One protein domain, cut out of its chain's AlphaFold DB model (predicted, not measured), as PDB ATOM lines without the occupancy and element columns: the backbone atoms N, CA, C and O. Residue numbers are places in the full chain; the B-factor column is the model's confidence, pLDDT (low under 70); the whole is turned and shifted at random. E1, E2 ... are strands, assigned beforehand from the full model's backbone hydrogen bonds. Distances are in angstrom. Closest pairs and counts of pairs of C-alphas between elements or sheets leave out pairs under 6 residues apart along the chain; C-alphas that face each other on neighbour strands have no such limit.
ATOM      1  N   SER A  61       1.531  48.150   8.805       93.06
ATOM      2  CA  SER A  61       0.673  48.525   7.679       93.06
ATOM      3  C   SER A  61      -0.766  48.008   7.875       93.06
ATOM      4  O   SER A  61      -1.080  47.412   8.907       93.06
ATOM      5  N   GLY A  62      -1.647  48.217   6.893       91.38
ATOM      6  CA  GLY A  62      -3.031  47.729   6.936       91.38
ATOM      7  C   GLY A  62      -3.980  48.637   7.724       91.38
ATOM      8  O   GLY A  62      -3.868  49.865   7.667       91.38
ATOM      9  N   ASP A  63      -4.939  48.032   8.424       88.75
ATOM     10  CA  ASP A  63      -5.996  48.760   9.127       88.75
ATOM     11  C   ASP A  63      -5.447  49.539  10.334       88.75
ATOM     12  O   ASP A  63      -4.608  49.061  11.099       88.75
ATOM     13  N   LYS A  64      -5.958  50.752  10.560       86.25
ATOM     14  CA  LYS A  64      -5.527  51.587  11.689       86.25
ATOM     15  C   LYS A  64      -6.196  51.127  12.983       86.25
ATOM     16  O   LYS A  64      -7.372  51.408  13.211       86.25
ATOM     17  N   LEU A  65      -5.423  50.468  13.842       86.12
ATOM     18  CA  LEU A  65      -5.834  50.151  15.208       86.12
ATOM     19  C   LEU A  65      -6.097  51.455  16.005       86.12
ATOM     20  O   LEU A  65      -5.271  52.372  15.944       86.12
ATOM     21  N   PRO A  66      -7.210  51.566  16.755       84.56
ATOM     22  CA  PRO A  66      -7.446  52.692  17.658       84.56
ATOM     23  C   PRO A  66      -6.469  52.693  18.848       84.56
ATOM     24  O   PRO A  66      -5.774  51.711  19.111       84.56
ATOM     25  N   CYS A  67      -6.442  53.789  19.613       85.19
ATOM     26  CA  CYS A  67      -5.803  53.783  20.931       85.19
ATOM     27  C   CYS A  67      -6.579  52.806  21.830       85.19
ATOM     28  O   CYS A  67      -7.782  52.984  21.991       85.19
ATOM     29  N   LEU A  68      -5.918  51.788  22.390       88.62
ATOM     30  CA  LEU A  68      -6.566  50.756  23.206       88.62
ATOM     31  C   LEU A  68      -5.983  50.711  24.619       88.62
ATOM     32  O   LEU A  68      -4.775  50.539  24.794       88.62
ATOM     33  N   GLN A  69      -6.855  50.719  25.627       89.75
ATOM     34  CA  GLN A  69      -6.511  50.447  27.028       89.75
ATOM     35  C   GLN A  69      -7.402  49.350  27.625       89.75
ATOM     36  O   GLN A  69      -8.558  49.211  27.235       89.75
ATOM     37  N   GLU A  70      -6.851  48.554  28.547       90.75
ATOM     38  CA  GLU A  70      -7.493  47.371  29.159       90.75
ATOM     39  C   GLU A  70      -8.020  46.343  28.135       90.75
ATOM     40  O   GLU A  70      -9.013  45.653  28.372       90.75
ATOM     41  N   HIS A  71      -7.355  46.255  26.983       93.00
ATOM     42  CA  HIS A  71      -7.572  45.214  25.986       93.00
ATOM     43  C   HIS A  71      -6.798  43.945  26.366       93.00
ATOM     44  O   HIS A  71      -5.768  44.003  27.041       93.00
ATOM     45  N   SER A  72      -7.247  42.796  25.865       93.00
ATOM     46  CA  SER A  72      -6.461  41.561  25.922       93.00
ATOM     47  C   SER A  72      -5.825  41.286  24.566       93.00
ATOM     48  O   SER A  72      -6.507  41.401  23.545       93.00
ATOM     49  N   ALA A  73      -4.577  40.826  24.555       93.81
ATOM     50  CA  ALA A  73      -3.929  40.284  23.371       93.81
ATOM     51  C   ALA A  73      -3.556  38.811  23.601       93.81
ATOM     52  O   ALA A  73      -3.104  38.437  24.685       93.81
ATOM     53  N   VAL A  74      -3.751  37.970  22.588       93.75
ATOM     54  CA  VAL A  74      -3.398  36.547  22.615       93.75
ATOM     55  C   VAL A  74      -2.681  36.141  21.333       93.75
ATOM     56  O   VAL A  74      -2.957  36.673  20.262       93.75
ATOM     57  N   VAL A  75      -1.773  35.175  21.434       92.50
ATOM     58  CA  VAL A  75      -1.012  34.652  20.293       92.50
ATOM     59  C   VAL A  75      -1.650  33.348  19.827       92.50
ATOM     60  O   VAL A  75      -1.919  32.469  20.650       92.50
ATOM     61  N   TYR A  76      -1.870  33.208  18.520       91.25
ATOM     62  CA  TYR A  76      -2.240  31.936  17.903       91.25
ATOM     63  C   TYR A  76      -1.617  31.823  16.508       91.25
ATOM     64  O   TYR A  76      -1.879  32.660  15.640       91.25
ATOM     65  N   LYS A  77      -0.795  30.781  16.299       87.19
ATOM     66  CA  LYS A  77       0.117  30.670  15.145       87.19
ATOM     67  C   LYS A  77       1.007  31.932  15.072       87.19
ATOM     68  O   LYS A  77       1.439  32.420  16.112       87.19
ATOM     69  N   ASP A  78       1.249  32.482  13.883       87.00
ATOM     70  CA  ASP A  78       2.071  33.688  13.670       87.00
ATOM     71  C   ASP A  78       1.289  35.012  13.800       87.00
ATOM     72  O   ASP A  78       1.683  36.034  13.231       87.00
ATOM     73  N   CYS A  79       0.161  35.003  14.515       92.69
ATOM     74  CA  CYS A  79      -0.748  36.139  14.612       92.69
ATOM     75  C   CYS A  79      -1.022  36.538  16.068       92.69
ATOM     76  O   CYS A  79      -1.286  35.686  16.924       92.69
ATOM     77  N   ILE A  80      -1.029  37.847  16.334       95.44
ATOM     78  CA  ILE A  80      -1.464  38.421  17.614       95.44
ATOM     79  C   ILE A  80      -2.901  38.911  17.448       95.44
ATOM     80  O   ILE A  80      -3.164  39.849  16.699       95.44
ATOM     81  N   TYR A  81      -3.834  38.283  18.153       94.94
ATOM     82  CA  TYR A  81      -5.238  38.667  18.178       94.94
ATOM     83  C   TYR A  81      -5.492  39.592  19.361       94.94
ATOM     84  O   TYR A  81      -5.153  39.258  20.494       94.94
ATOM     85  N   VAL A  82      -6.107  40.742  19.108       95.00
ATOM     86  CA  VAL A  82      -6.439  41.748  20.120       95.00
ATOM     87  C   VAL A  82      -7.948  41.883  20.203       95.00
ATOM     88  O   VAL A  82      -8.607  42.103  19.186       95.00
ATOM     89  N   PHE A  83      -8.494  41.756  21.411       93.44
ATOM     90  CA  PHE A  83      -9.924  41.892  21.659       93.44
ATOM     91  C   PHE A  83     -10.226  42.951  22.718       93.44
ATOM     92  O   PHE A  83      -9.598  42.983  23.783       93.44
ATOM     93  N   GLY A  84     -11.258  43.748  22.441       90.25
ATOM     94  CA  GLY A  84     -11.834  44.693  23.390       90.25
ATOM     95  C   GLY A  84     -10.889  45.833  23.750       90.25
ATOM     96  O   GLY A  84     -10.111  46.302  22.923       90.25
ATOM     97  N   GLY A  85     -10.986  46.267  25.002       86.62
ATOM     98  CA  GLY A  85     -10.433  47.527  25.472       86.62
ATOM     99  C   GLY A  85     -11.342  48.711  25.162       86.62
ATOM    100  O   GLY A  85     -12.339  48.603  24.446       86.62
ATOM    101  N   GLU A  86     -10.998  49.850  25.743       75.69
ATOM    102  CA  GLU A  86     -11.711  51.102  25.521       75.69
ATOM    103  C   GLU A  86     -11.297  51.721  24.181       75.69
ATOM    104  O   GLU A  86     -10.119  52.001  23.956       75.69
ATOM    105  N   VAL A  87     -12.284  51.922  23.306       63.50
ATOM    106  CA  VAL A  87     -12.200  52.702  22.067       63.50
ATOM    107  C   VAL A  87     -13.131  53.896  22.262       63.50
ATOM    108  O   VAL A  87     -14.316  53.686  22.512       63.50
ATOM    109  N   SER A  88     -12.591  55.116  22.185       54.19
ATOM    110  CA  SER A  88     -13.235  56.392  22.543       54.19
ATOM    111  C   SER A  88     -14.764  56.423  22.375       54.19
ATOM    112  O   SER A  88     -15.247  56.535  21.253       54.19
ATOM    113  N   PHE A  89     -15.497  56.335  23.495       43.62
ATOM    114  CA  PHE A  89     -16.947  56.569  23.682       43.62
ATOM    115  C   PHE A  89     -17.958  55.985  22.668       43.62
ATOM    116  O   PHE A  89     -19.144  56.302  22.726       43.62
ATOM    117  N   SER A  90     -17.549  55.130  21.730       44.50
ATOM    118  CA  SER A  90     -18.407  54.683  20.624       44.50
ATOM    119  C   SER A  90     -18.055  53.279  20.145       44.50
ATOM    120  O   SER A  90     -17.785  53.034  18.971       44.50
ATOM    121  N   ALA A  91     -18.138  52.316  21.063       46.69
ATOM    122  CA  ALA A  91     -18.376  50.927  20.697       46.69
ATOM    123  C   ALA A  91     -19.894  50.686  20.607       46.69
ATOM    124  O   ALA A  91     -20.527  50.207  21.550       46.69
ATOM    125  N   GLY A  92     -20.472  51.005  19.442       52.38
ATOM    126  CA  GLY A  92     -21.747  50.416  19.020       52.38
ATOM    127  C   GLY A  92     -21.661  48.881  18.981       52.38
ATOM    128  O   GLY A  92     -20.630  48.302  19.313       52.38
ATOM    129  N   GLY A  93     -22.728  48.190  18.567       59.16
ATOM    130  CA  GLY A  93     -22.864  46.722  18.676       59.16
ATOM    131  C   GLY A  93     -21.856  45.833  17.918       59.16
ATOM    132  O   GLY A  93     -22.111  44.641  17.771       59.16
ATOM    133  N   GLU A  94     -20.744  46.378  17.431       71.94
ATOM    134  CA  GLU A  94     -19.662  45.662  16.767       71.94
ATOM    135  C   GLU A  94     -18.789  44.836  17.729       71.94
ATOM    136  O   GLU A  94     -18.638  45.127  18.917       71.94
ATOM    137  N   THR A  95     -18.141  43.815  17.169       78.94
ATOM    138  CA  THR A  95     -17.116  43.010  17.838       78.94
ATOM    139  C   THR A  95     -15.732  43.641  17.612       78.94
ATOM    140  O   THR A  95     -15.251  43.629  16.478       78.94
ATOM    141  N   PRO A  96     -15.037  44.168  18.636       85.44
ATOM    142  CA  PRO A  96     -13.705  44.752  18.468       85.44
ATOM    143  C   PRO A  96     -12.626  43.659  18.480       85.44
ATOM    144  O   PRO A  96     -11.861  43.546  19.438       85.44
ATOM    145  N   LEU A  97     -12.587  42.832  17.431       92.06
ATOM    146  CA  LEU A  97     -11.538  41.835  17.213       92.06
ATOM    147  C   LEU A  97     -10.589  42.296  16.103       92.06
ATOM    148  O   LEU A  97     -11.004  42.577  14.979       92.06
ATOM    149  N   TRP A  98      -9.302  42.321  16.416       93.56
ATOM    150  CA  TRP A  98      -8.224  42.694  15.507       93.56
ATOM    151  C   TRP A  98      -7.191  41.577  15.447       93.56
ATOM    152  O   TRP A  98      -7.010  40.845  16.419       93.56
ATOM    153  N   VAL A  99      -6.495  41.460  14.322       95.12
ATOM    154  CA  VAL A  99      -5.371  40.541  14.155       95.12
ATOM    155  C   VAL A  99      -4.174  41.281  13.570       95.12
ATOM    156  O   VAL A  99      -4.318  42.050  12.621       95.12
ATOM    157  N   TYR A 100      -3.003  41.062  14.159       95.94
ATOM    158  CA  TYR A 100      -1.712  41.491  13.639       95.94
ATOM    159  C   TYR A 100      -0.970  40.284  13.082       95.94
ATOM    160  O   TYR A 100      -0.693  39.333  13.817       95.94
ATOM    161  N   ASP A 101      -0.646  40.340  11.795       94.31
ATOM    162  CA  ASP A 101       0.229  39.383  11.130       94.31
ATOM    163  C   ASP A 101       1.688  39.763  11.413       94.31
ATOM    164  O   ASP A 101       2.160  40.841  11.031       94.31
ATOM    165  N   ILE A 102       2.412  38.876  12.099       92.62
ATOM    166  CA  ILE A 102       3.794  39.126  12.518       92.62
ATOM    167  C   ILE A 102       4.763  39.103  11.328       92.62
ATOM    168  O   ILE A 102       5.766  39.819  11.357       92.62
ATOM    169  N   LYS A 103       4.472  38.309  10.289       92.00
ATOM    170  CA  LYS A 103       5.317  38.156   9.095       92.00
ATOM    171  C   LYS A 103       5.170  39.358   8.171       92.00
ATOM    172  O   LYS A 103       6.170  39.910   7.724       92.00
ATOM    173  N   ASN A 104       3.930  39.782   7.933       92.44
ATOM    174  CA  ASN A 104       3.621  40.918   7.065       92.44
ATOM    175  C   ASN A 104       3.698  42.280   7.781       92.44
ATOM    176  O   ASN A 104       3.640  43.314   7.117       92.44
ATOM    177  N   ASN A 105       3.842  42.302   9.116       93.88
ATOM    178  CA  ASN A 105       3.804  43.516   9.942       93.88
ATOM    179  C   ASN A 105       2.584  44.384   9.577       93.88
ATOM    180  O   ASN A 105       2.702  45.544   9.167       93.88
ATOM    181  N   SER A 106       1.393  43.792   9.669       95.38
ATOM    182  CA  SER A 106       0.142  44.436   9.269       95.38
ATOM    183  C   SER A 106      -1.008  44.123  10.222       95.38
ATOM    184  O   SER A 106      -1.108  43.021  10.758       95.38
ATOM    185  N   TRP A 107      -1.873  45.112  10.449       95.31
ATOM    186  CA  TRP A 107      -3.127  44.955  11.185       95.31
ATOM    187  C   TRP A 107      -4.292  44.710  10.229       95.31
ATOM    188  O   TRP A 107      -4.356  45.273   9.134       95.31
ATOM    189  N   LYS A 108      -5.255  43.915  10.691       94.00
ATOM    190  CA  LYS A 108      -6.539  43.682  10.035       94.00
ATOM    191  C   LYS A 108      -7.660  43.615  11.072       94.00
ATOM    192  O   LYS A 108      -7.540  42.895  12.067       94.00
ATOM    193  N   LYS A 109      -8.768  44.322  10.848       91.25
ATOM    194  CA  LYS A 109      -9.992  44.182  11.652       91.25
ATOM    195  C   LYS A 109     -10.730  42.912  11.222       91.25
ATOM    196  O   LYS A 109     -10.989  42.706  10.036       91.25
ATOM    197  N   ILE A 110     -11.087  42.049  12.171       89.81
ATOM    198  CA  ILE A 110     -11.914  40.872  11.895       89.81
ATOM    199  C   ILE A 110     -13.377  41.284  12.028       89.81
ATOM    200  O   ILE A 110     -13.856  41.592  13.118       89.81
ATOM    201  N   GLN A 111     -14.091  41.282  10.905       83.50
ATOM    202  CA  GLN A 111     -15.530  41.518  10.877       83.50
ATOM    203  C   GLN A 111     -16.281  40.232  11.240       83.50
ATOM    204  O   GLN A 111     -16.029  39.164  10.678       83.50
ATOM    205  N   SER A 112     -17.215  40.340  12.180       75.56
ATOM    206  CA  SER A 112     -18.132  39.256  12.539       75.56
ATOM    207  C   SER A 112     -19.188  39.048  11.454       75.56
ATOM    208  O   SER A 112     -19.619  39.999  10.804       75.56
ATOM    209  N   LYS A 113     -19.650  37.807  11.271       74.69
ATOM    210  CA  LYS A 113     -20.724  37.501  10.313       74.69
ATOM    211  C   LYS A 113     -22.049  38.099  10.799       74.69
ATOM    212  O   LYS A 113     -22.457  37.847  11.937       74.69
ATOM    213  N   ASN A 114     -22.729  38.849   9.931       65.94
ATOM    214  CA  ASN A 114     -24.028  39.457  10.224       65.94
ATOM    215  C   ASN A 114     -25.026  38.413  10.759       65.94
ATOM    216  O   ASN A 114     -25.091  37.294  10.257       65.94
ATOM    217  N   GLY A 115     -25.788  38.781  11.792       66.00
ATOM    218  CA  GLY A 115     -26.776  37.903  12.431       66.00
ATOM    219  C   GLY A 115     -26.214  36.862  13.410       66.00
ATOM    220  O   GLY A 115     -27.000  36.168  14.050       66.00
ATOM    221  N   THR A 116     -24.890  36.751  13.585       75.56
ATOM    222  CA  THR A 116     -24.310  35.871  14.617       75.56
ATOM    223  C   THR A 116     -24.178  36.580  15.966       75.56
ATOM    224  O   THR A 116     -23.798  37.751  16.039       75.56
ATOM    225  N   ALA A 117     -24.492  35.873  17.055       84.19
ATOM    226  CA  ALA A 117     -24.299  36.385  18.407       84.19
ATOM    227  C   ALA A 117     -22.798  36.487  18.714       84.19
ATOM    228  O   ALA A 117     -22.063  35.507  18.590       84.19
ATOM    229  N   THR A 118     -22.340  37.671  19.114       88.69
ATOM    230  CA  THR A 118     -20.919  37.957  19.347       88.69
ATOM    231  C   THR A 118     -20.718  38.783  20.617       88.69
ATOM    232  O   THR A 118     -21.627  39.508  21.036       88.69
ATOM    233  N   PRO A 119     -19.541  38.699  21.262       89.12
ATOM    234  CA  PRO A 119     -19.264  39.507  22.433       89.12
ATOM    235  C   PRO A 119     -19.124  40.979  22.045       89.12
ATOM    236  O   PRO A 119     -18.242  41.358  21.272       89.12
ATOM    237  N   LYS A 120     -19.956  41.822  22.662       87.06
ATOM    238  CA  LYS A 120     -19.787  43.279  22.633       87.06
ATOM    239  C   LYS A 120     -18.421  43.687  23.191       87.06
ATOM    240  O   LYS A 120     -17.880  43.006  24.078       87.06
ATOM    241  N   GLY A 121     -17.917  44.816  22.690       85.62
ATOM    242  CA  GLY A 121     -16.719  45.470  23.205       85.62
ATOM    243  C   GLY A 121     -16.802  45.730  24.706       85.62
ATOM    244  O   GLY A 121     -17.865  46.046  25.231       85.62
ATOM    245  N   ARG A 122     -15.685  45.499  25.396       89.19
ATOM    246  CA  ARG A 122     -15.575  45.495  26.857       89.19
ATOM    247  C   ARG A 122     -14.123  45.713  27.271       89.19
ATOM    248  O   ARG A 122     -13.219  45.377  26.503       89.19
ATOM    249  N   ARG A 123     -13.912  46.240  28.474       90.94
ATOM    250  CA  ARG A 123     -12.587  46.530  29.044       90.94
ATOM    251  C   ARG A 123     -12.281  45.657  30.262       90.94
ATOM    252  O   ARG A 123     -13.200  45.229  30.956       90.94
ATOM    253  N   GLY A 124     -11.009  45.364  30.517       91.50
ATOM    254  CA  GLY A 124     -10.579  44.651  31.725       91.50
ATOM    255  C   GLY A 124     -11.075  43.202  31.814       91.50
ATOM    256  O   GLY A 124     -11.219  42.674  32.915       91.50
ATOM    257  N   HIS A 125     -11.380  42.566  30.684       94.81
ATOM    258  CA  HIS A 125     -11.620  41.123  30.586       94.81
ATOM    259  C   HIS A 125     -10.293  40.358  30.504       94.81
ATOM    260  O   HIS A 125      -9.250  40.918  30.164       94.81
ATOM    261  N   THR A 126     -10.341  39.047  30.720       95.00
ATOM    262  CA  THR A 126      -9.213  38.155  30.409       95.00
ATOM    263  C   THR A 126      -9.488  37.380  29.133       95.00
ATOM    264  O   THR A 126     -10.620  36.936  28.922       95.00
ATOM    265  N   ALA A 127      -8.447  37.139  28.338       95.19
ATOM    266  CA  ALA A 127      -8.489  36.191  27.234       95.19
ATOM    267  C   ALA A 127      -7.383  35.139  27.373       95.19
ATOM    268  O   ALA A 127      -6.258  35.452  27.766       95.19
ATOM    269  N   LEU A 128      -7.711  33.894  27.039       94.38
ATOM    270  CA  LEU A 128      -6.830  32.727  27.081       94.38
ATOM    271  C   LEU A 128      -7.020  31.914  25.806       94.38
ATOM    272  O   LEU A 128      -8.123  31.867  25.271       94.38
ATOM    273  N   VAL A 129      -5.976  31.252  25.320       94.06
ATOM    274  CA  VAL A 129      -6.105  30.307  24.200       94.06
ATOM    275  C   VAL A 129      -6.131  28.888  24.755       94.06
ATOM    276  O   VAL A 129      -5.422  28.598  25.713       94.06
ATOM    277  N   HIS A 130      -6.954  28.015  24.176       92.62
ATOM    278  CA  HIS A 130      -6.925  26.574  24.401       92.62
ATOM    279  C   HIS A 130      -7.508  25.806  23.201       92.62
ATOM    280  O   HIS A 130      -8.553  26.190  22.679       92.62
ATOM    281  N   LYS A 131      -6.837  24.734  22.743       90.44
ATOM    282  CA  LYS A 131      -7.293  23.812  21.672       90.44
ATOM    283  C   LYS A 131      -7.893  24.518  20.439       90.44
ATOM    284  O   LYS A 131      -9.035  24.275  20.057       90.44
ATOM    285  N   GLY A 132      -7.138  25.445  19.841       90.62
ATOM    286  CA  GLY A 132      -7.567  26.177  18.635       90.62
ATOM    287  C   GLY A 132      -8.661  27.231  18.865       90.62
ATOM    288  O   GLY A 132      -9.239  27.748  17.907       90.62
ATOM    289  N   LYS A 133      -8.947  27.575  20.125       94.00
ATOM    290  CA  LYS A 133      -9.979  28.540  20.509       94.00
ATOM    291  C   LYS A 133      -9.436  29.599  21.467       94.00
ATOM    292  O   LYS A 133      -8.578  29.299  22.290       94.00
ATOM    293  N   MET A 134      -9.953  30.822  21.398       95.50
ATOM    294  CA  MET A 134      -9.737  31.878  22.391       95.50
ATOM    295  C   MET A 134     -10.962  31.996  23.292       95.50
ATOM    296  O   MET A 134     -12.037  32.358  22.829       95.50
ATOM    297  N   PHE A 135     -10.778  31.747  24.580       95.62
ATOM    298  CA  PHE A 135     -11.762  31.948  25.631       95.62
ATOM    299  C   PHE A 135     -11.653  33.377  26.152       95.62
ATOM    300  O   PHE A 135     -10.548  33.854  26.407       95.62
ATOM    301  N   ILE A 136     -12.785  34.052  26.328       95.62
ATOM    302  CA  ILE A 136     -12.882  35.404  26.879       95.62
ATOM    303  C   ILE A 136     -13.872  35.377  28.029       95.62
ATOM    304  O   ILE A 136     -15.027  35.006  27.831       95.62
ATOM    305  N   TYR A 137     -13.425  35.791  29.212       95.44
ATOM    306  CA  TYR A 137     -14.271  35.863  30.397       95.44
ATOM    307  C   TYR A 137     -14.316  37.273  30.977       95.44
ATOM    308  O   TYR A 137     -13.293  37.957  31.102       95.44
ATOM    309  N   GLY A 138     -15.520  37.668  31.379       93.75
ATOM    310  CA  GLY A 138     -15.771  38.883  32.135       93.75
ATOM    311  C   GLY A 138     -15.639  40.163  31.316       93.75
ATOM    312  O   GLY A 138     -16.035  40.206  30.146       93.75
ATOM    313  N   GLY A 139     -15.097  41.198  31.956       93.00
ATOM    314  CA  GLY A 139     -14.942  42.562  31.451       93.00
ATOM    315  C   GLY A 139     -16.073  43.499  31.869       93.00
ATOM    316  O   GLY A 139     -17.137  43.062  32.295       93.00
ATOM    317  N   TYR A 140     -15.845  44.798  31.723       90.31
ATOM    318  CA  TYR A 140     -16.804  45.864  31.999       90.31
ATOM    319  C   TYR A 140     -17.332  46.466  30.690       90.31
ATOM    320  O   TYR A 140     -16.562  46.673  29.746       90.31
ATOM    321  N   GLN A 141     -18.636  46.738  30.635       88.50
ATOM    322  CA  GLN A 141     -19.341  47.399  29.529       88.50
ATOM    323  C   GLN A 141     -20.080  48.616  30.097       88.50
ATOM    324  O   GLN A 141     -20.901  48.434  30.987       88.50
ATOM    325  N   ASP A 142     -19.838  49.828  29.592       80.12
ATOM    326  CA  ASP A 142     -20.237  51.082  30.263       80.12
ATOM    327  C   ASP A 142     -21.690  51.134  30.758       80.12
ATOM    328  O   ASP A 142     -21.929  51.337  31.943       80.12
ATOM    329  N   LEU A 143     -22.662  50.867  29.883       80.94
ATOM    330  CA  LEU A 143     -24.092  50.907  30.225       80.94
ATOM    331  C   LEU A 143     -24.633  49.610  30.862       80.94
ATOM    332  O   LEU A 143     -25.822  49.526  31.156       80.94
ATOM    333  N   ARG A 144     -23.805  48.569  31.020       84.25
ATOM    334  CA  ARG A 144     -24.223  47.234  31.499       84.25
ATOM    335  C   ARG A 144     -23.495  46.784  32.772       84.25
ATOM    336  O   ARG A 144     -23.958  45.851  33.420       84.25
ATOM    337  N   GLY A 145     -22.380  47.417  33.121       89.25
ATOM    338  CA  GLY A 145     -21.524  47.014  34.230       89.25
ATOM    339  C   GLY A 145     -20.676  45.776  33.925       89.25
ATOM    340  O   GLY A 145     -20.279  45.506  32.782       89.25
ATOM    341  N   SER A 146     -20.370  45.023  34.976       92.19
ATOM    342  CA  SER A 146     -19.481  43.865  34.946       92.19
ATOM    343  C   SER A 146     -20.152  42.629  34.347       92.19
ATOM    344  O   SER A 146     -21.206  42.168  34.778       92.19
ATOM    345  N   CYS A 147     -19.505  42.040  33.349       91.31
ATOM    346  CA  CYS A 147     -19.997  40.878  32.623       91.31
ATOM    347  C   CYS A 147     -19.570  39.573  33.302       91.31
ATOM    348  O   CYS A 147     -18.472  39.481  33.839       91.31
ATOM    349  N   SER A 148     -20.408  38.538  33.218       92.19
ATOM    350  CA  SER A 148     -20.128  37.154  33.658       92.19
ATOM    351  C   SER A 148     -20.058  36.157  32.494       92.19
ATOM    352  O   SER A 148     -20.006  34.947  32.692       92.19
ATOM    353  N   GLU A 149     -20.110  36.660  31.263       92.81
ATOM    354  CA  GLU A 149     -20.143  35.841  30.058       92.81
ATOM    355  C   GLU A 149     -18.777  35.195  29.798       92.81
ATOM    356  O   GLU A 149     -17.759  35.891  29.753       92.81
ATOM    357  N   LEU A 150     -18.781  33.883  29.554       94.56
ATOM    358  CA  LEU A 150     -17.672  33.135  28.974       94.56
ATOM    359  C   LEU A 150     -17.952  32.911  27.486       94.56
ATOM    360  O   LEU A 150     -18.780  32.077  27.113       94.56
ATOM    361  N   TRP A 151     -17.241  33.642  26.640       95.06
ATOM    362  CA  TRP A 151     -17.260  33.469  25.192       95.06
ATOM    363  C   TRP A 151     -16.078  32.623  24.734       95.06
ATOM    364  O   TRP A 151     -15.012  32.651  25.343       95.06
ATOM    365  N   THR A 152     -16.237  31.926  23.614       95.00
ATOM    366  CA  THR A 152     -15.133  31.311  22.880       95.00
ATOM    367  C   THR A 152     -15.157  31.744  21.416       95.00
ATOM    368  O   THR A 152     -16.204  31.735  20.776       95.00
ATOM    369  N   PHE A 153     -13.995  32.083  20.869       94.88
ATOM    370  CA  PHE A 153     -13.754  32.296  19.445       94.88
ATOM    371  C   PHE A 153     -12.978  31.107  18.892       94.88
ATOM    372  O   PHE A 153     -11.940  30.757  19.443       94.88
ATOM    373  N   ASN A 154     -13.450  30.471  17.827       93.69
ATOM    374  CA  ASN A 154     -12.692  29.438  17.126       93.69
ATOM    375  C   ASN A 154     -11.878  30.090  15.994       93.69
ATOM    376  O   ASN A 154     -12.460  30.685  15.086       93.69
ATOM    377  N   PHE A 155     -10.549  29.951  16.047       92.25
ATOM    378  CA  PHE A 155      -9.624  30.569  15.090       92.25
ATOM    379  C   PHE A 155      -9.686  29.973  13.677       92.25
ATOM    380  O   PHE A 155      -9.295  30.637  12.723       92.25
ATOM    381  N   GLU A 156     -10.158  28.736  13.522       90.75
ATOM    382  CA  GLU A 156     -10.237  28.061  12.220       90.75
ATOM    383  C   GLU A 156     -11.519  28.441  11.474       90.75
ATOM    384  O   GLU A 156     -11.505  28.711  10.276       90.75
ATOM    385  N   THR A 157     -12.642  28.506  12.194       90.12
ATOM    386  CA  THR A 157     -13.969  28.801  11.617       90.12
ATOM    387  C   THR A 157     -14.357  30.281  11.681       90.12
ATOM    388  O   THR A 157     -15.394  30.659  11.128       90.12
ATOM    389  N   TYR A 158     -13.553  31.108  12.362       90.50
ATOM    390  CA  TYR A 158     -13.815  32.525  12.646       90.50
ATOM    391  C   TYR A 158     -15.216  32.751  13.242       90.50
ATOM    392  O   TYR A 158     -15.968  33.631  12.818       90.50
ATOM    393  N   SER A 159     -15.591  31.908  14.208       90.50
ATOM    394  CA  SER A 159     -16.926  31.895  14.818       90.50
ATOM    395  C   SER A 159     -16.871  32.073  16.334       90.50
ATOM    396  O   SER A 159     -15.992  31.531  17.008       90.50
ATOM    397  N   TRP A 160     -17.830  32.835  16.861       92.50
ATOM    398  CA  TRP A 160     -18.036  33.041  18.291       92.50
ATOM    399  C   TRP A 160     -19.130  32.119  18.822       92.50
ATOM    400  O   TRP A 160     -20.145  31.917  18.160       92.50
ATOM    401  N   HIS A 161     -18.938  31.610  20.036       91.88
ATOM    402  CA  HIS A 161     -19.921  30.811  20.769       91.88
ATOM    403  C   HIS A 161     -19.959  31.279  22.224       91.88
ATOM    404  O   HIS A 161     -18.912  31.535  22.823       91.88
ATOM    405  N   LEU A 162     -21.152  31.391  22.801       92.94
ATOM    406  CA  LEU A 162     -21.340  31.668  24.225       92.94
ATOM    407  C   LEU A 162     -21.374  30.330  24.973       92.94
ATOM    408  O   LEU A 162     -22.255  29.517  24.714       92.94
ATOM    409  N   LEU A 163     -20.418  30.095  25.873       90.81
ATOM    410  CA  LEU A 163     -20.317  28.845  26.642       90.81
ATOM    411  C   LEU A 163     -21.040  28.926  27.985       90.81
ATOM    412  O   LEU A 163     -21.643  27.958  28.434       90.81
ATOM    413  N   SER A 164     -20.960  30.081  28.642       85.81
ATOM    414  CA  SER A 164     -21.569  30.304  29.950       85.81
ATOM    415  C   SER A 164     -22.010  31.755  30.080       85.81
ATOM    416  O   SER A 164     -21.330  32.666  29.611       85.81
ATOM    417  N   SER A 165     -23.156  31.978  30.715       82.00
ATOM    418  CA  SER A 165     -23.661  33.304  31.060       82.00
ATOM    419  C   SER A 165     -24.528  33.173  32.303       82.00
ATOM    420  O   SER A 165     -25.503  32.417  32.295       82.00
ATOM    421  N   SER A 166     -24.186  33.886  33.379       69.69
ATOM    422  CA  SER A 166     -25.028  33.900  34.576       69.69
ATOM    423  C   SER A 166     -26.279  34.738  34.288       69.69
ATOM    424  O   SER A 166     -26.258  35.968  34.377       69.69
ATOM    425  N   SER A 167     -27.388  34.096  33.917       54.09
ATOM    426  CA  SER A 167     -28.653  34.824  33.786       54.09
ATOM    427  C   SER A 167     -29.038  35.444  35.143       54.09
ATOM    428  O   SER A 167     -29.028  34.723  36.142       54.09
ATOM    429  N   PRO A 168     -29.434  36.728  35.218       49.19
ATOM    430  CA  PRO A 168     -29.783  37.392  36.483       49.19
ATOM    431  C   PRO A 168     -31.120  36.911  37.093       49.19
ATOM    432  O   PRO A 168     -31.705  37.598  37.919       49.19
ATOM    433  N   LYS A 169     -31.646  35.755  36.661       44.84
ATOM    434  CA  LYS A 169     -32.994  35.254  36.988       44.84
ATOM    435  C   LYS A 169     -33.021  33.972  37.835       44.84
ATOM    436  O   LYS A 169     -34.099  33.420  38.033       44.84
ATOM    437  N   LYS A 170     -31.883  33.476  38.339       40.69
ATOM    438  CA  LYS A 170     -31.856  32.370  39.318       40.69
ATOM    439  C   LYS A 170     -30.877  32.649  40.457       40.69
ATOM    440  O   LYS A 170     -29.693  32.854  40.221       40.69
ATOM    441  N   TYR A 171     -31.394  32.589  41.682       40.84
ATOM    442  CA  TYR A 171     -30.749  32.954  42.951       40.84
ATOM    443  C   TYR A 171     -29.627  32.006  43.438       40.84
ATOM    444  O   TYR A 171     -29.322  31.981  44.624       40.84
ATOM    445  N   ASN A 172     -28.978  31.250  42.547       47.00
ATOM    446  CA  ASN A 172     -27.834  30.408  42.907       47.00
ATOM    447  C   ASN A 172     -26.527  31.110  42.525       47.00
ATOM    448  O   ASN A 172     -25.978  30.882  41.449       47.00
ATOM    449  N   THR A 173     -26.016  31.939  43.437       55.19
ATOM    450  CA  THR A 173     -24.695  32.595  43.352       55.19
ATOM    451  C   THR A 173     -23.515  31.619  43.337       55.19
ATOM    452  O   THR A 173     -22.394  32.008  43.027       55.19
ATOM    453  N   ASP A 174     -23.768  30.351  43.657       61.97
ATOM    454  CA  ASP A 174     -22.739  29.360  43.967       61.97
ATOM    455  C   ASP A 174     -22.368  28.464  42.771       61.97
ATOM    456  O   ASP A 174     -21.410  27.696  42.848       61.97
ATOM    457  N   THR A 175     -23.100  28.547  41.652       75.56
ATOM    458  CA  THR A 175     -22.892  27.676  40.476       75.56
ATOM    459  C   THR A 175     -22.040  28.298  39.372       75.56
ATOM    460  O   THR A 175     -21.627  27.591  38.455       75.56
ATOM    461  N   CYS A 176     -21.780  29.607  39.417       85.31
ATOM    462  CA  CYS A 176     -20.939  30.295  38.441       85.31
ATOM    463  C   CYS A 176     -20.352  31.595  39.020       85.31
ATOM    464  O   CYS A 176     -20.988  32.229  39.863       85.31
ATOM    465  N   PRO A 177     -19.159  32.021  38.567       90.88
ATOM    466  CA  PRO A 177     -18.538  33.248  39.044       90.88
ATOM    467  C   PRO A 177     -19.385  34.484  38.702       90.88
ATOM    468  O   PRO A 177     -19.784  34.641  37.539       90.88
ATOM    469  N   PRO A 178     -19.602  35.408  39.663       90.12
ATOM    470  CA  PRO A 178     -20.273  36.676  39.399       90.12
ATOM    471  C   PRO A 178     -19.513  37.508  38.368       90.12
ATOM    472  O   PRO A 178     -18.291  37.378  38.213       90.12
ATOM    473  N   GLY A 179     -20.256  38.390  37.693       91.69
ATOM    474  CA  GLY A 179     -19.709  39.261  36.662       91.69
ATOM    475  C   GLY A 179     -18.579  40.126  37.198       91.69
ATOM    476  O   GLY A 179     -18.679  40.664  38.300       91.69
ATOM    477  N   ARG A 180     -17.475  40.219  36.456       94.56
ATOM    478  CA  ARG A 180     -16.251  40.850  36.953       94.56
ATOM    479  C   ARG A 180     -15.346  41.404  35.864       94.56
ATOM    480  O   ARG A 180     -15.367  40.946  34.725       94.56
ATOM    481  N   HIS A 181     -14.507  42.350  36.256       94.75
ATOM    482  CA  HIS A 181     -13.451  42.936  35.441       94.75
ATOM    483  C   HIS A 181     -12.169  43.118  36.275       94.75
ATOM    484  O   HIS A 181     -12.201  43.000  37.499       94.75
ATOM    485  N   LYS A 182     -11.026  43.375  35.625       94.81
ATOM    486  CA  LYS A 182      -9.695  43.516  36.261       94.81
ATOM    487  C   LYS A 182      -9.283  42.311  37.133       94.81
ATOM    488  O   LYS A 182      -8.463  42.453  38.042       94.81
ATOM    489  N   HIS A 183      -9.851  41.138  36.863       96.06
ATOM    490  CA  HIS A 183      -9.427  39.849  37.409       96.06
ATOM    491  C   HIS A 183      -8.228  39.304  36.629       96.06
ATOM    492  O   HIS A 183      -7.954  39.741  35.510       96.06
ATOM    493  N   SER A 184      -7.544  38.305  37.187       94.88
ATOM    494  CA  SER A 184      -6.575  37.510  36.429       94.88
ATOM    495  C   SER A 184      -7.135  36.132  36.088       94.88
ATOM    496  O   SER A 184      -8.036  35.624  36.761       94.88
ATOM    497  N   ALA A 185      -6.612  35.530  35.019       94.56
ATOM    498  CA  ALA A 185      -6.963  34.175  34.621       94.56
ATOM    499  C   ALA A 185      -5.751  33.429  34.056       94.56
ATOM    500  O   ALA A 185      -4.943  34.015  33.330       94.56
ATOM    501  N   VAL A 186      -5.652  32.132  34.353       94.44
ATOM    502  CA  VAL A 186      -4.604  31.239  33.847       94.44
ATOM    503  C   VAL A 186      -5.184  29.914  33.351       94.44
ATOM    504  O   VAL A 186      -6.154  29.417  33.915       94.44
ATOM    505  N   LEU A 187      -4.588  29.304  32.322       92.62
ATOM    506  CA  LEU A 187      -4.927  27.942  31.907       92.62
ATOM    507  C   LEU A 187      -3.964  26.928  32.542       92.62
ATOM    508  O   LEU A 187      -2.748  27.051  32.395       92.62
ATOM    509  N   HIS A 188      -4.505  25.889  33.172       90.94
ATOM    510  CA  HIS A 188      -3.750  24.727  33.640       90.94
ATOM    511  C   HIS A 188      -4.625  23.469  33.553       90.94
ATOM    512  O   HIS A 188      -5.758  23.490  34.028       90.94
ATOM    513  N   ASN A 189      -4.093  22.398  32.951       87.69
ATOM    514  CA  ASN A 189      -4.742  21.092  32.754       87.69
ATOM    515  C   ASN A 189      -6.188  21.213  32.241       87.69
ATOM    516  O   ASN A 189      -7.149  20.971  32.971       87.69
ATOM    517  N   ASP A 190      -6.324  21.674  30.991       91.00
ATOM    518  CA  ASP A 190      -7.595  21.875  30.273       91.00
ATOM    519  C   ASP A 190      -8.643  22.714  31.031       91.00
ATOM    520  O   ASP A 190      -9.835  22.684  30.721       91.00
ATOM    521  N   SER A 191      -8.194  23.502  32.011       93.06
ATOM    522  CA  SER A 191      -9.050  24.265  32.911       93.06
ATOM    523  C   SER A 191      -8.598  25.718  33.015       93.06
ATOM    524  O   SER A 191      -7.406  26.005  33.128       93.06
ATOM    525  N   ILE A 192      -9.558  26.640  32.993       94.69
ATOM    526  CA  ILE A 192      -9.336  28.080  33.136       94.69
ATOM    527  C   ILE A 192      -9.594  28.465  34.590       94.69
ATOM    528  O   ILE A 192     -10.727  28.406  35.058       94.69
ATOM    529  N   TRP A 193      -8.545  28.878  35.290       95.19
ATOM    530  CA  TRP A 193      -8.590  29.334  36.674       95.19
ATOM    531  C   TRP A 193      -8.663  30.858  36.706       95.19
ATOM    532  O   TRP A 193      -7.931  31.513  35.966       95.19
ATOM    533  N   ILE A 194      -9.533  31.425  37.539       95.62
ATOM    534  CA  ILE A 194      -9.858  32.855  37.594       95.62
ATOM    535  C   ILE A 194      -9.837  33.325  39.042       95.62
ATOM    536  O   ILE A 194     -10.551  32.759  39.869       95.62
ATOM    537  N   TYR A 195      -9.058  34.371  39.331       96.25
ATOM    538  CA  TYR A 195      -8.912  34.928  40.677       96.25
ATOM    539  C   TYR A 195      -9.301  36.407  40.756       96.25
ATOM    540  O   TYR A 195      -8.858  37.226  39.944       96.25
ATOM    541  N   GLY A 196     -10.086  36.738  41.784       95.06
ATOM    542  CA  GLY A 196     -10.360  38.107  42.215       95.06
ATOM    543  C   GLY A 196     -10.973  39.003  41.137       95.06
ATOM    544  O   GLY A 196     -11.862  38.578  40.391       95.06
ATOM    545  N   GLY A 197     -10.507  40.251  41.072       95.06
ATOM    546  CA  GLY A 197     -11.075  41.322  40.246       95.06
ATOM    547  C   GLY A 197     -12.140  42.137  40.978       95.06
ATOM    548  O   GLY A 197     -12.239  42.093  42.201       95.06
ATOM    549  N   MET A 198     -12.937  42.891  40.223       93.56
ATOM    550  CA  MET A 198     -14.036  43.716  40.733       93.56
ATOM    551  C   MET A 198     -15.358  43.300  40.088       93.56
ATOM    552  O   MET A 198     -15.446  43.229  38.862       93.56
ATOM    553  N   THR A 199     -16.397  43.081  40.894       93.44
ATOM    554  CA  THR A 199     -17.794  43.122  40.440       93.44
ATOM    555  C   THR A 199     -18.305  44.532  40.681       93.44
ATOM    556  O   THR A 199     -18.692  44.881  41.794       93.44
ATOM    557  N   ASP A 200     -18.259  45.345  39.634       89.19
ATOM    558  CA  ASP A 200     -18.601  46.766  39.648       89.19
ATOM    559  C   ASP A 200     -17.758  47.534  40.673       89.19
ATOM    560  O   ASP A 200     -16.589  47.796  40.394       89.19
ATOM    561  N   LEU A 201     -18.302  47.844  41.852       88.31
ATOM    562  CA  LEU A 201     -17.578  48.508  42.944       88.31
ATOM    563  C   LEU A 201     -17.076  47.541  44.035       88.31
ATOM    564  O   LEU A 201     -16.376  47.965  44.947       88.31
ATOM    565  N   GLN A 202     -17.426  46.252  43.971       91.81
ATOM    566  CA  GLN A 202     -17.029  45.254  44.969       91.81
ATOM    567  C   GLN A 202     -15.754  44.524  44.548       91.81
ATOM    568  O   GLN A 202     -15.763  43.766  43.574       91.81
ATOM    569  N   GLU A 203     -14.677  44.680  45.317       94.50
ATOM    570  CA  GLU A 203     -13.493  43.831  45.188       94.50
ATOM    571  C   GLU A 203     -13.824  42.364  45.504       94.50
ATOM    572  O   GLU A 203     -14.633  42.045  46.382       94.50
ATOM    573  N   ARG A 204     -13.198  41.444  44.771       93.75
ATOM    574  CA  ARG A 204     -13.409  40.001  44.896       93.75
ATOM    575  C   ARG A 204     -12.127  39.296  45.337       93.75
ATOM    576  O   ARG A 204     -11.026  39.662  44.932       93.75
ATOM    577  N   ALA A 205     -12.302  38.258  46.151       94.56
ATOM    578  CA  ALA A 205     -11.249  37.372  46.666       94.56
ATOM    579  C   ALA A 205     -11.475  35.896  46.281       94.56
ATOM    580  O   ALA A 205     -10.740  35.013  46.724       94.56
ATOM    581  N   ASP A 206     -12.544  35.625  45.530       93.44
ATOM    582  CA  ASP A 206     -12.988  34.288  45.165       93.44
ATOM    583  C   ASP A 206     -12.139  33.698  44.031       93.44
ATOM    584  O   ASP A 206     -11.515  34.406  43.233       93.44
ATOM    585  N   PHE A 207     -12.106  32.368  43.991       94.75
ATOM    586  CA  PHE A 207     -11.292  31.610  43.056       94.75
ATOM    587  C   PHE A 207     -12.151  30.557  42.368       94.75
ATOM    588  O   PHE A 207     -12.825  29.761  43.023       94.75
ATOM    589  N   TRP A 208     -12.149  30.576  41.040       94.75
ATOM    590  CA  TRP A 208     -13.025  29.753  40.217       94.75
ATOM    591  C   TRP A 208     -12.235  29.018  39.150       94.75
ATOM    592  O   TRP A 208     -11.267  29.547  38.612       94.75
ATOM    593  N   LYS A 209     -12.690  27.819  38.802       94.00
ATOM    594  CA  LYS A 209     -12.124  26.993  37.739       94.00
ATOM    595  C   LYS A 209     -13.236  26.588  36.772       94.00
ATOM    596  O   LYS A 209     -14.221  25.982  37.188       94.00
ATOM    597  N   TRP A 210     -13.076  26.920  35.494       94.75
ATOM    598  CA  TRP A 210     -13.874  26.383  34.392       94.75
ATOM    599  C   TRP A 210     -13.166  25.179  33.787       94.75
ATOM    600  O   TRP A 210     -12.037  25.310  33.313       94.75
ATOM    601  N   ASP A 211     -13.826  24.029  33.769       92.69
ATOM    602  CA  ASP A 211     -13.341  22.836  33.079       92.69
ATOM    603  C   ASP A 211     -13.768  22.883  31.600       92.69
ATOM    604  O   ASP A 211     -14.961  22.950  31.295       92.69
ATOM    605  N   THR A 212     -12.816  22.869  30.656       90.50
ATOM    606  CA  THR A 212     -13.140  22.947  29.214       90.50
ATOM    607  C   THR A 212     -13.630  21.626  28.612       90.50
ATOM    608  O   THR A 212     -14.138  21.627  27.489       90.50
ATOM    609  N   THR A 213     -13.511  20.517  29.346       91.31
ATOM    610  CA  THR A 213     -14.028  19.198  28.961       91.31
ATOM    611  C   THR A 213     -15.462  19.033  29.454       91.31
ATOM    612  O   THR A 213     -16.345  18.681  28.674       91.31
ATOM    613  N   MET A 214     -15.717  19.346  30.729       89.06
ATOM    614  CA  MET A 214     -17.051  19.251  31.338       89.06
ATOM    615  C   MET A 214     -17.955  20.459  31.040       89.06
ATOM    616  O   MET A 214     -19.167  20.359  31.204       89.06
ATOM    617  N   ASN A 215     -17.385  21.589  30.602       89.62
ATOM    618  CA  ASN A 215     -18.073  22.875  30.424       89.62
ATOM    619  C   ASN A 215     -18.842  23.323  31.680       89.62
ATOM    620  O   ASN A 215     -20.007  23.724  31.618       89.62
ATOM    621  N   SER A 216     -18.180  23.241  32.834       90.62
ATOM    622  CA  SER A 216     -18.747  23.577  34.140       90.62
ATOM    623  C   SER A 216     -17.817  24.482  34.948       90.62
ATOM    624  O   SER A 216     -16.591  24.431  34.824       90.62
ATOM    625  N   TRP A 217     -18.415  25.328  35.790       93.31
ATOM    626  CA  TRP A 217     -17.698  26.118  36.788       93.31
ATOM    627  C   TRP A 217     -17.616  25.365  38.112       93.31
ATOM    628  O   TRP A 217     -18.572  24.724  38.542       93.31
ATOM    629  N   THR A 218     -16.484  25.513  38.789       92.81
ATOM    630  CA  THR A 218     -16.241  25.012  40.144       92.81
ATOM    631  C   THR A 218     -15.656  26.136  40.998       92.81
ATOM    632  O   THR A 218     -14.762  26.859  40.555       92.81
ATOM    633  N   CYS A 219     -16.196  26.322  42.204       92.88
ATOM    634  CA  CYS A 219     -15.705  27.303  43.174       92.88
ATOM    635  C   CYS A 219     -14.658  26.644  44.077       92.88
ATOM    636  O   CYS A 219     -14.931  25.624  44.712       92.88
ATOM    637  N   ILE A 220     -13.463  27.226  44.137       92.50
ATOM    638  CA  ILE A 220     -12.303  26.662  44.824       92.50
ATOM    639  C   ILE A 220     -12.153  27.346  46.186       92.50
ATOM    640  O   ILE A 220     -11.655  28.469  46.305       92.50
ATOM    641  N   LYS A 221     -12.606  26.662  47.241       89.56
ATOM    642  CA  LYS A 221     -12.573  27.176  48.617       89.56
ATOM    643  C   LYS A 221     -11.195  26.941  49.234       89.56
ATOM    644  O   LYS A 221     -10.814  25.807  49.501       89.56
ATOM    645  N   THR A 222     -10.468  28.022  49.508       87.62
ATOM    646  CA  THR A 222      -9.122  27.983  50.102       87.62
ATOM    647  C   THR A 222      -9.128  28.621  51.494       87.62
ATOM    648  O   THR A 222      -9.776  29.640  51.711       87.62
TER     649      THR A 222
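AT A GLANCE: This is residues 61 to 222 of the 778 residues of the protein "uncharacterized protein LOC108744347" of Agrilus planipennis (UniProt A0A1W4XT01). Three twisted sheets, E1 to E4, E5 to E8 and E9 to E12, fan out like propeller blades, partly face to face, with E1, E5 and E9 side by side. Each is a meander, each strand the antiparallel neighbour of the one before. There is little regular structure: 60 of 162 printed residues lie in twelve named strands, with no named helix. The all-strand stack of sheets is compact: radius of gyration of the C-alphas 15.6 A, spans 48 by 35 by 29 A.

IN THESE COORDINATES: E5 is residues 126-130, E6 133-137, E7 150-154, E8 159-164; E1 is 72-76, E2 79-83, E3 97-101, E4 106-110; E9 is 184-188, E10 191-195, E11 207-211, E12 216-219. C-alpha 72 is at (-6.461, 41.561, 25.922), C-alpha 219 at (-15.705, 27.303, 43.174).

HOW THE PARTS SIT: The closest C-alphas of E5 and E1 are Ala 127 and Ser 72, 5.9 A; of E5 and E9, Thr 126 and Ala 185, 6.2 A. N 135 of E6 and O 128 of E5 are within hydrogen-bond range, 2.7 A.

THE WHOLE: The printed part has no cut. The link E8 to E9 is long. pLDDT is under 70 at residues 87-93, 114-115 and 166-174.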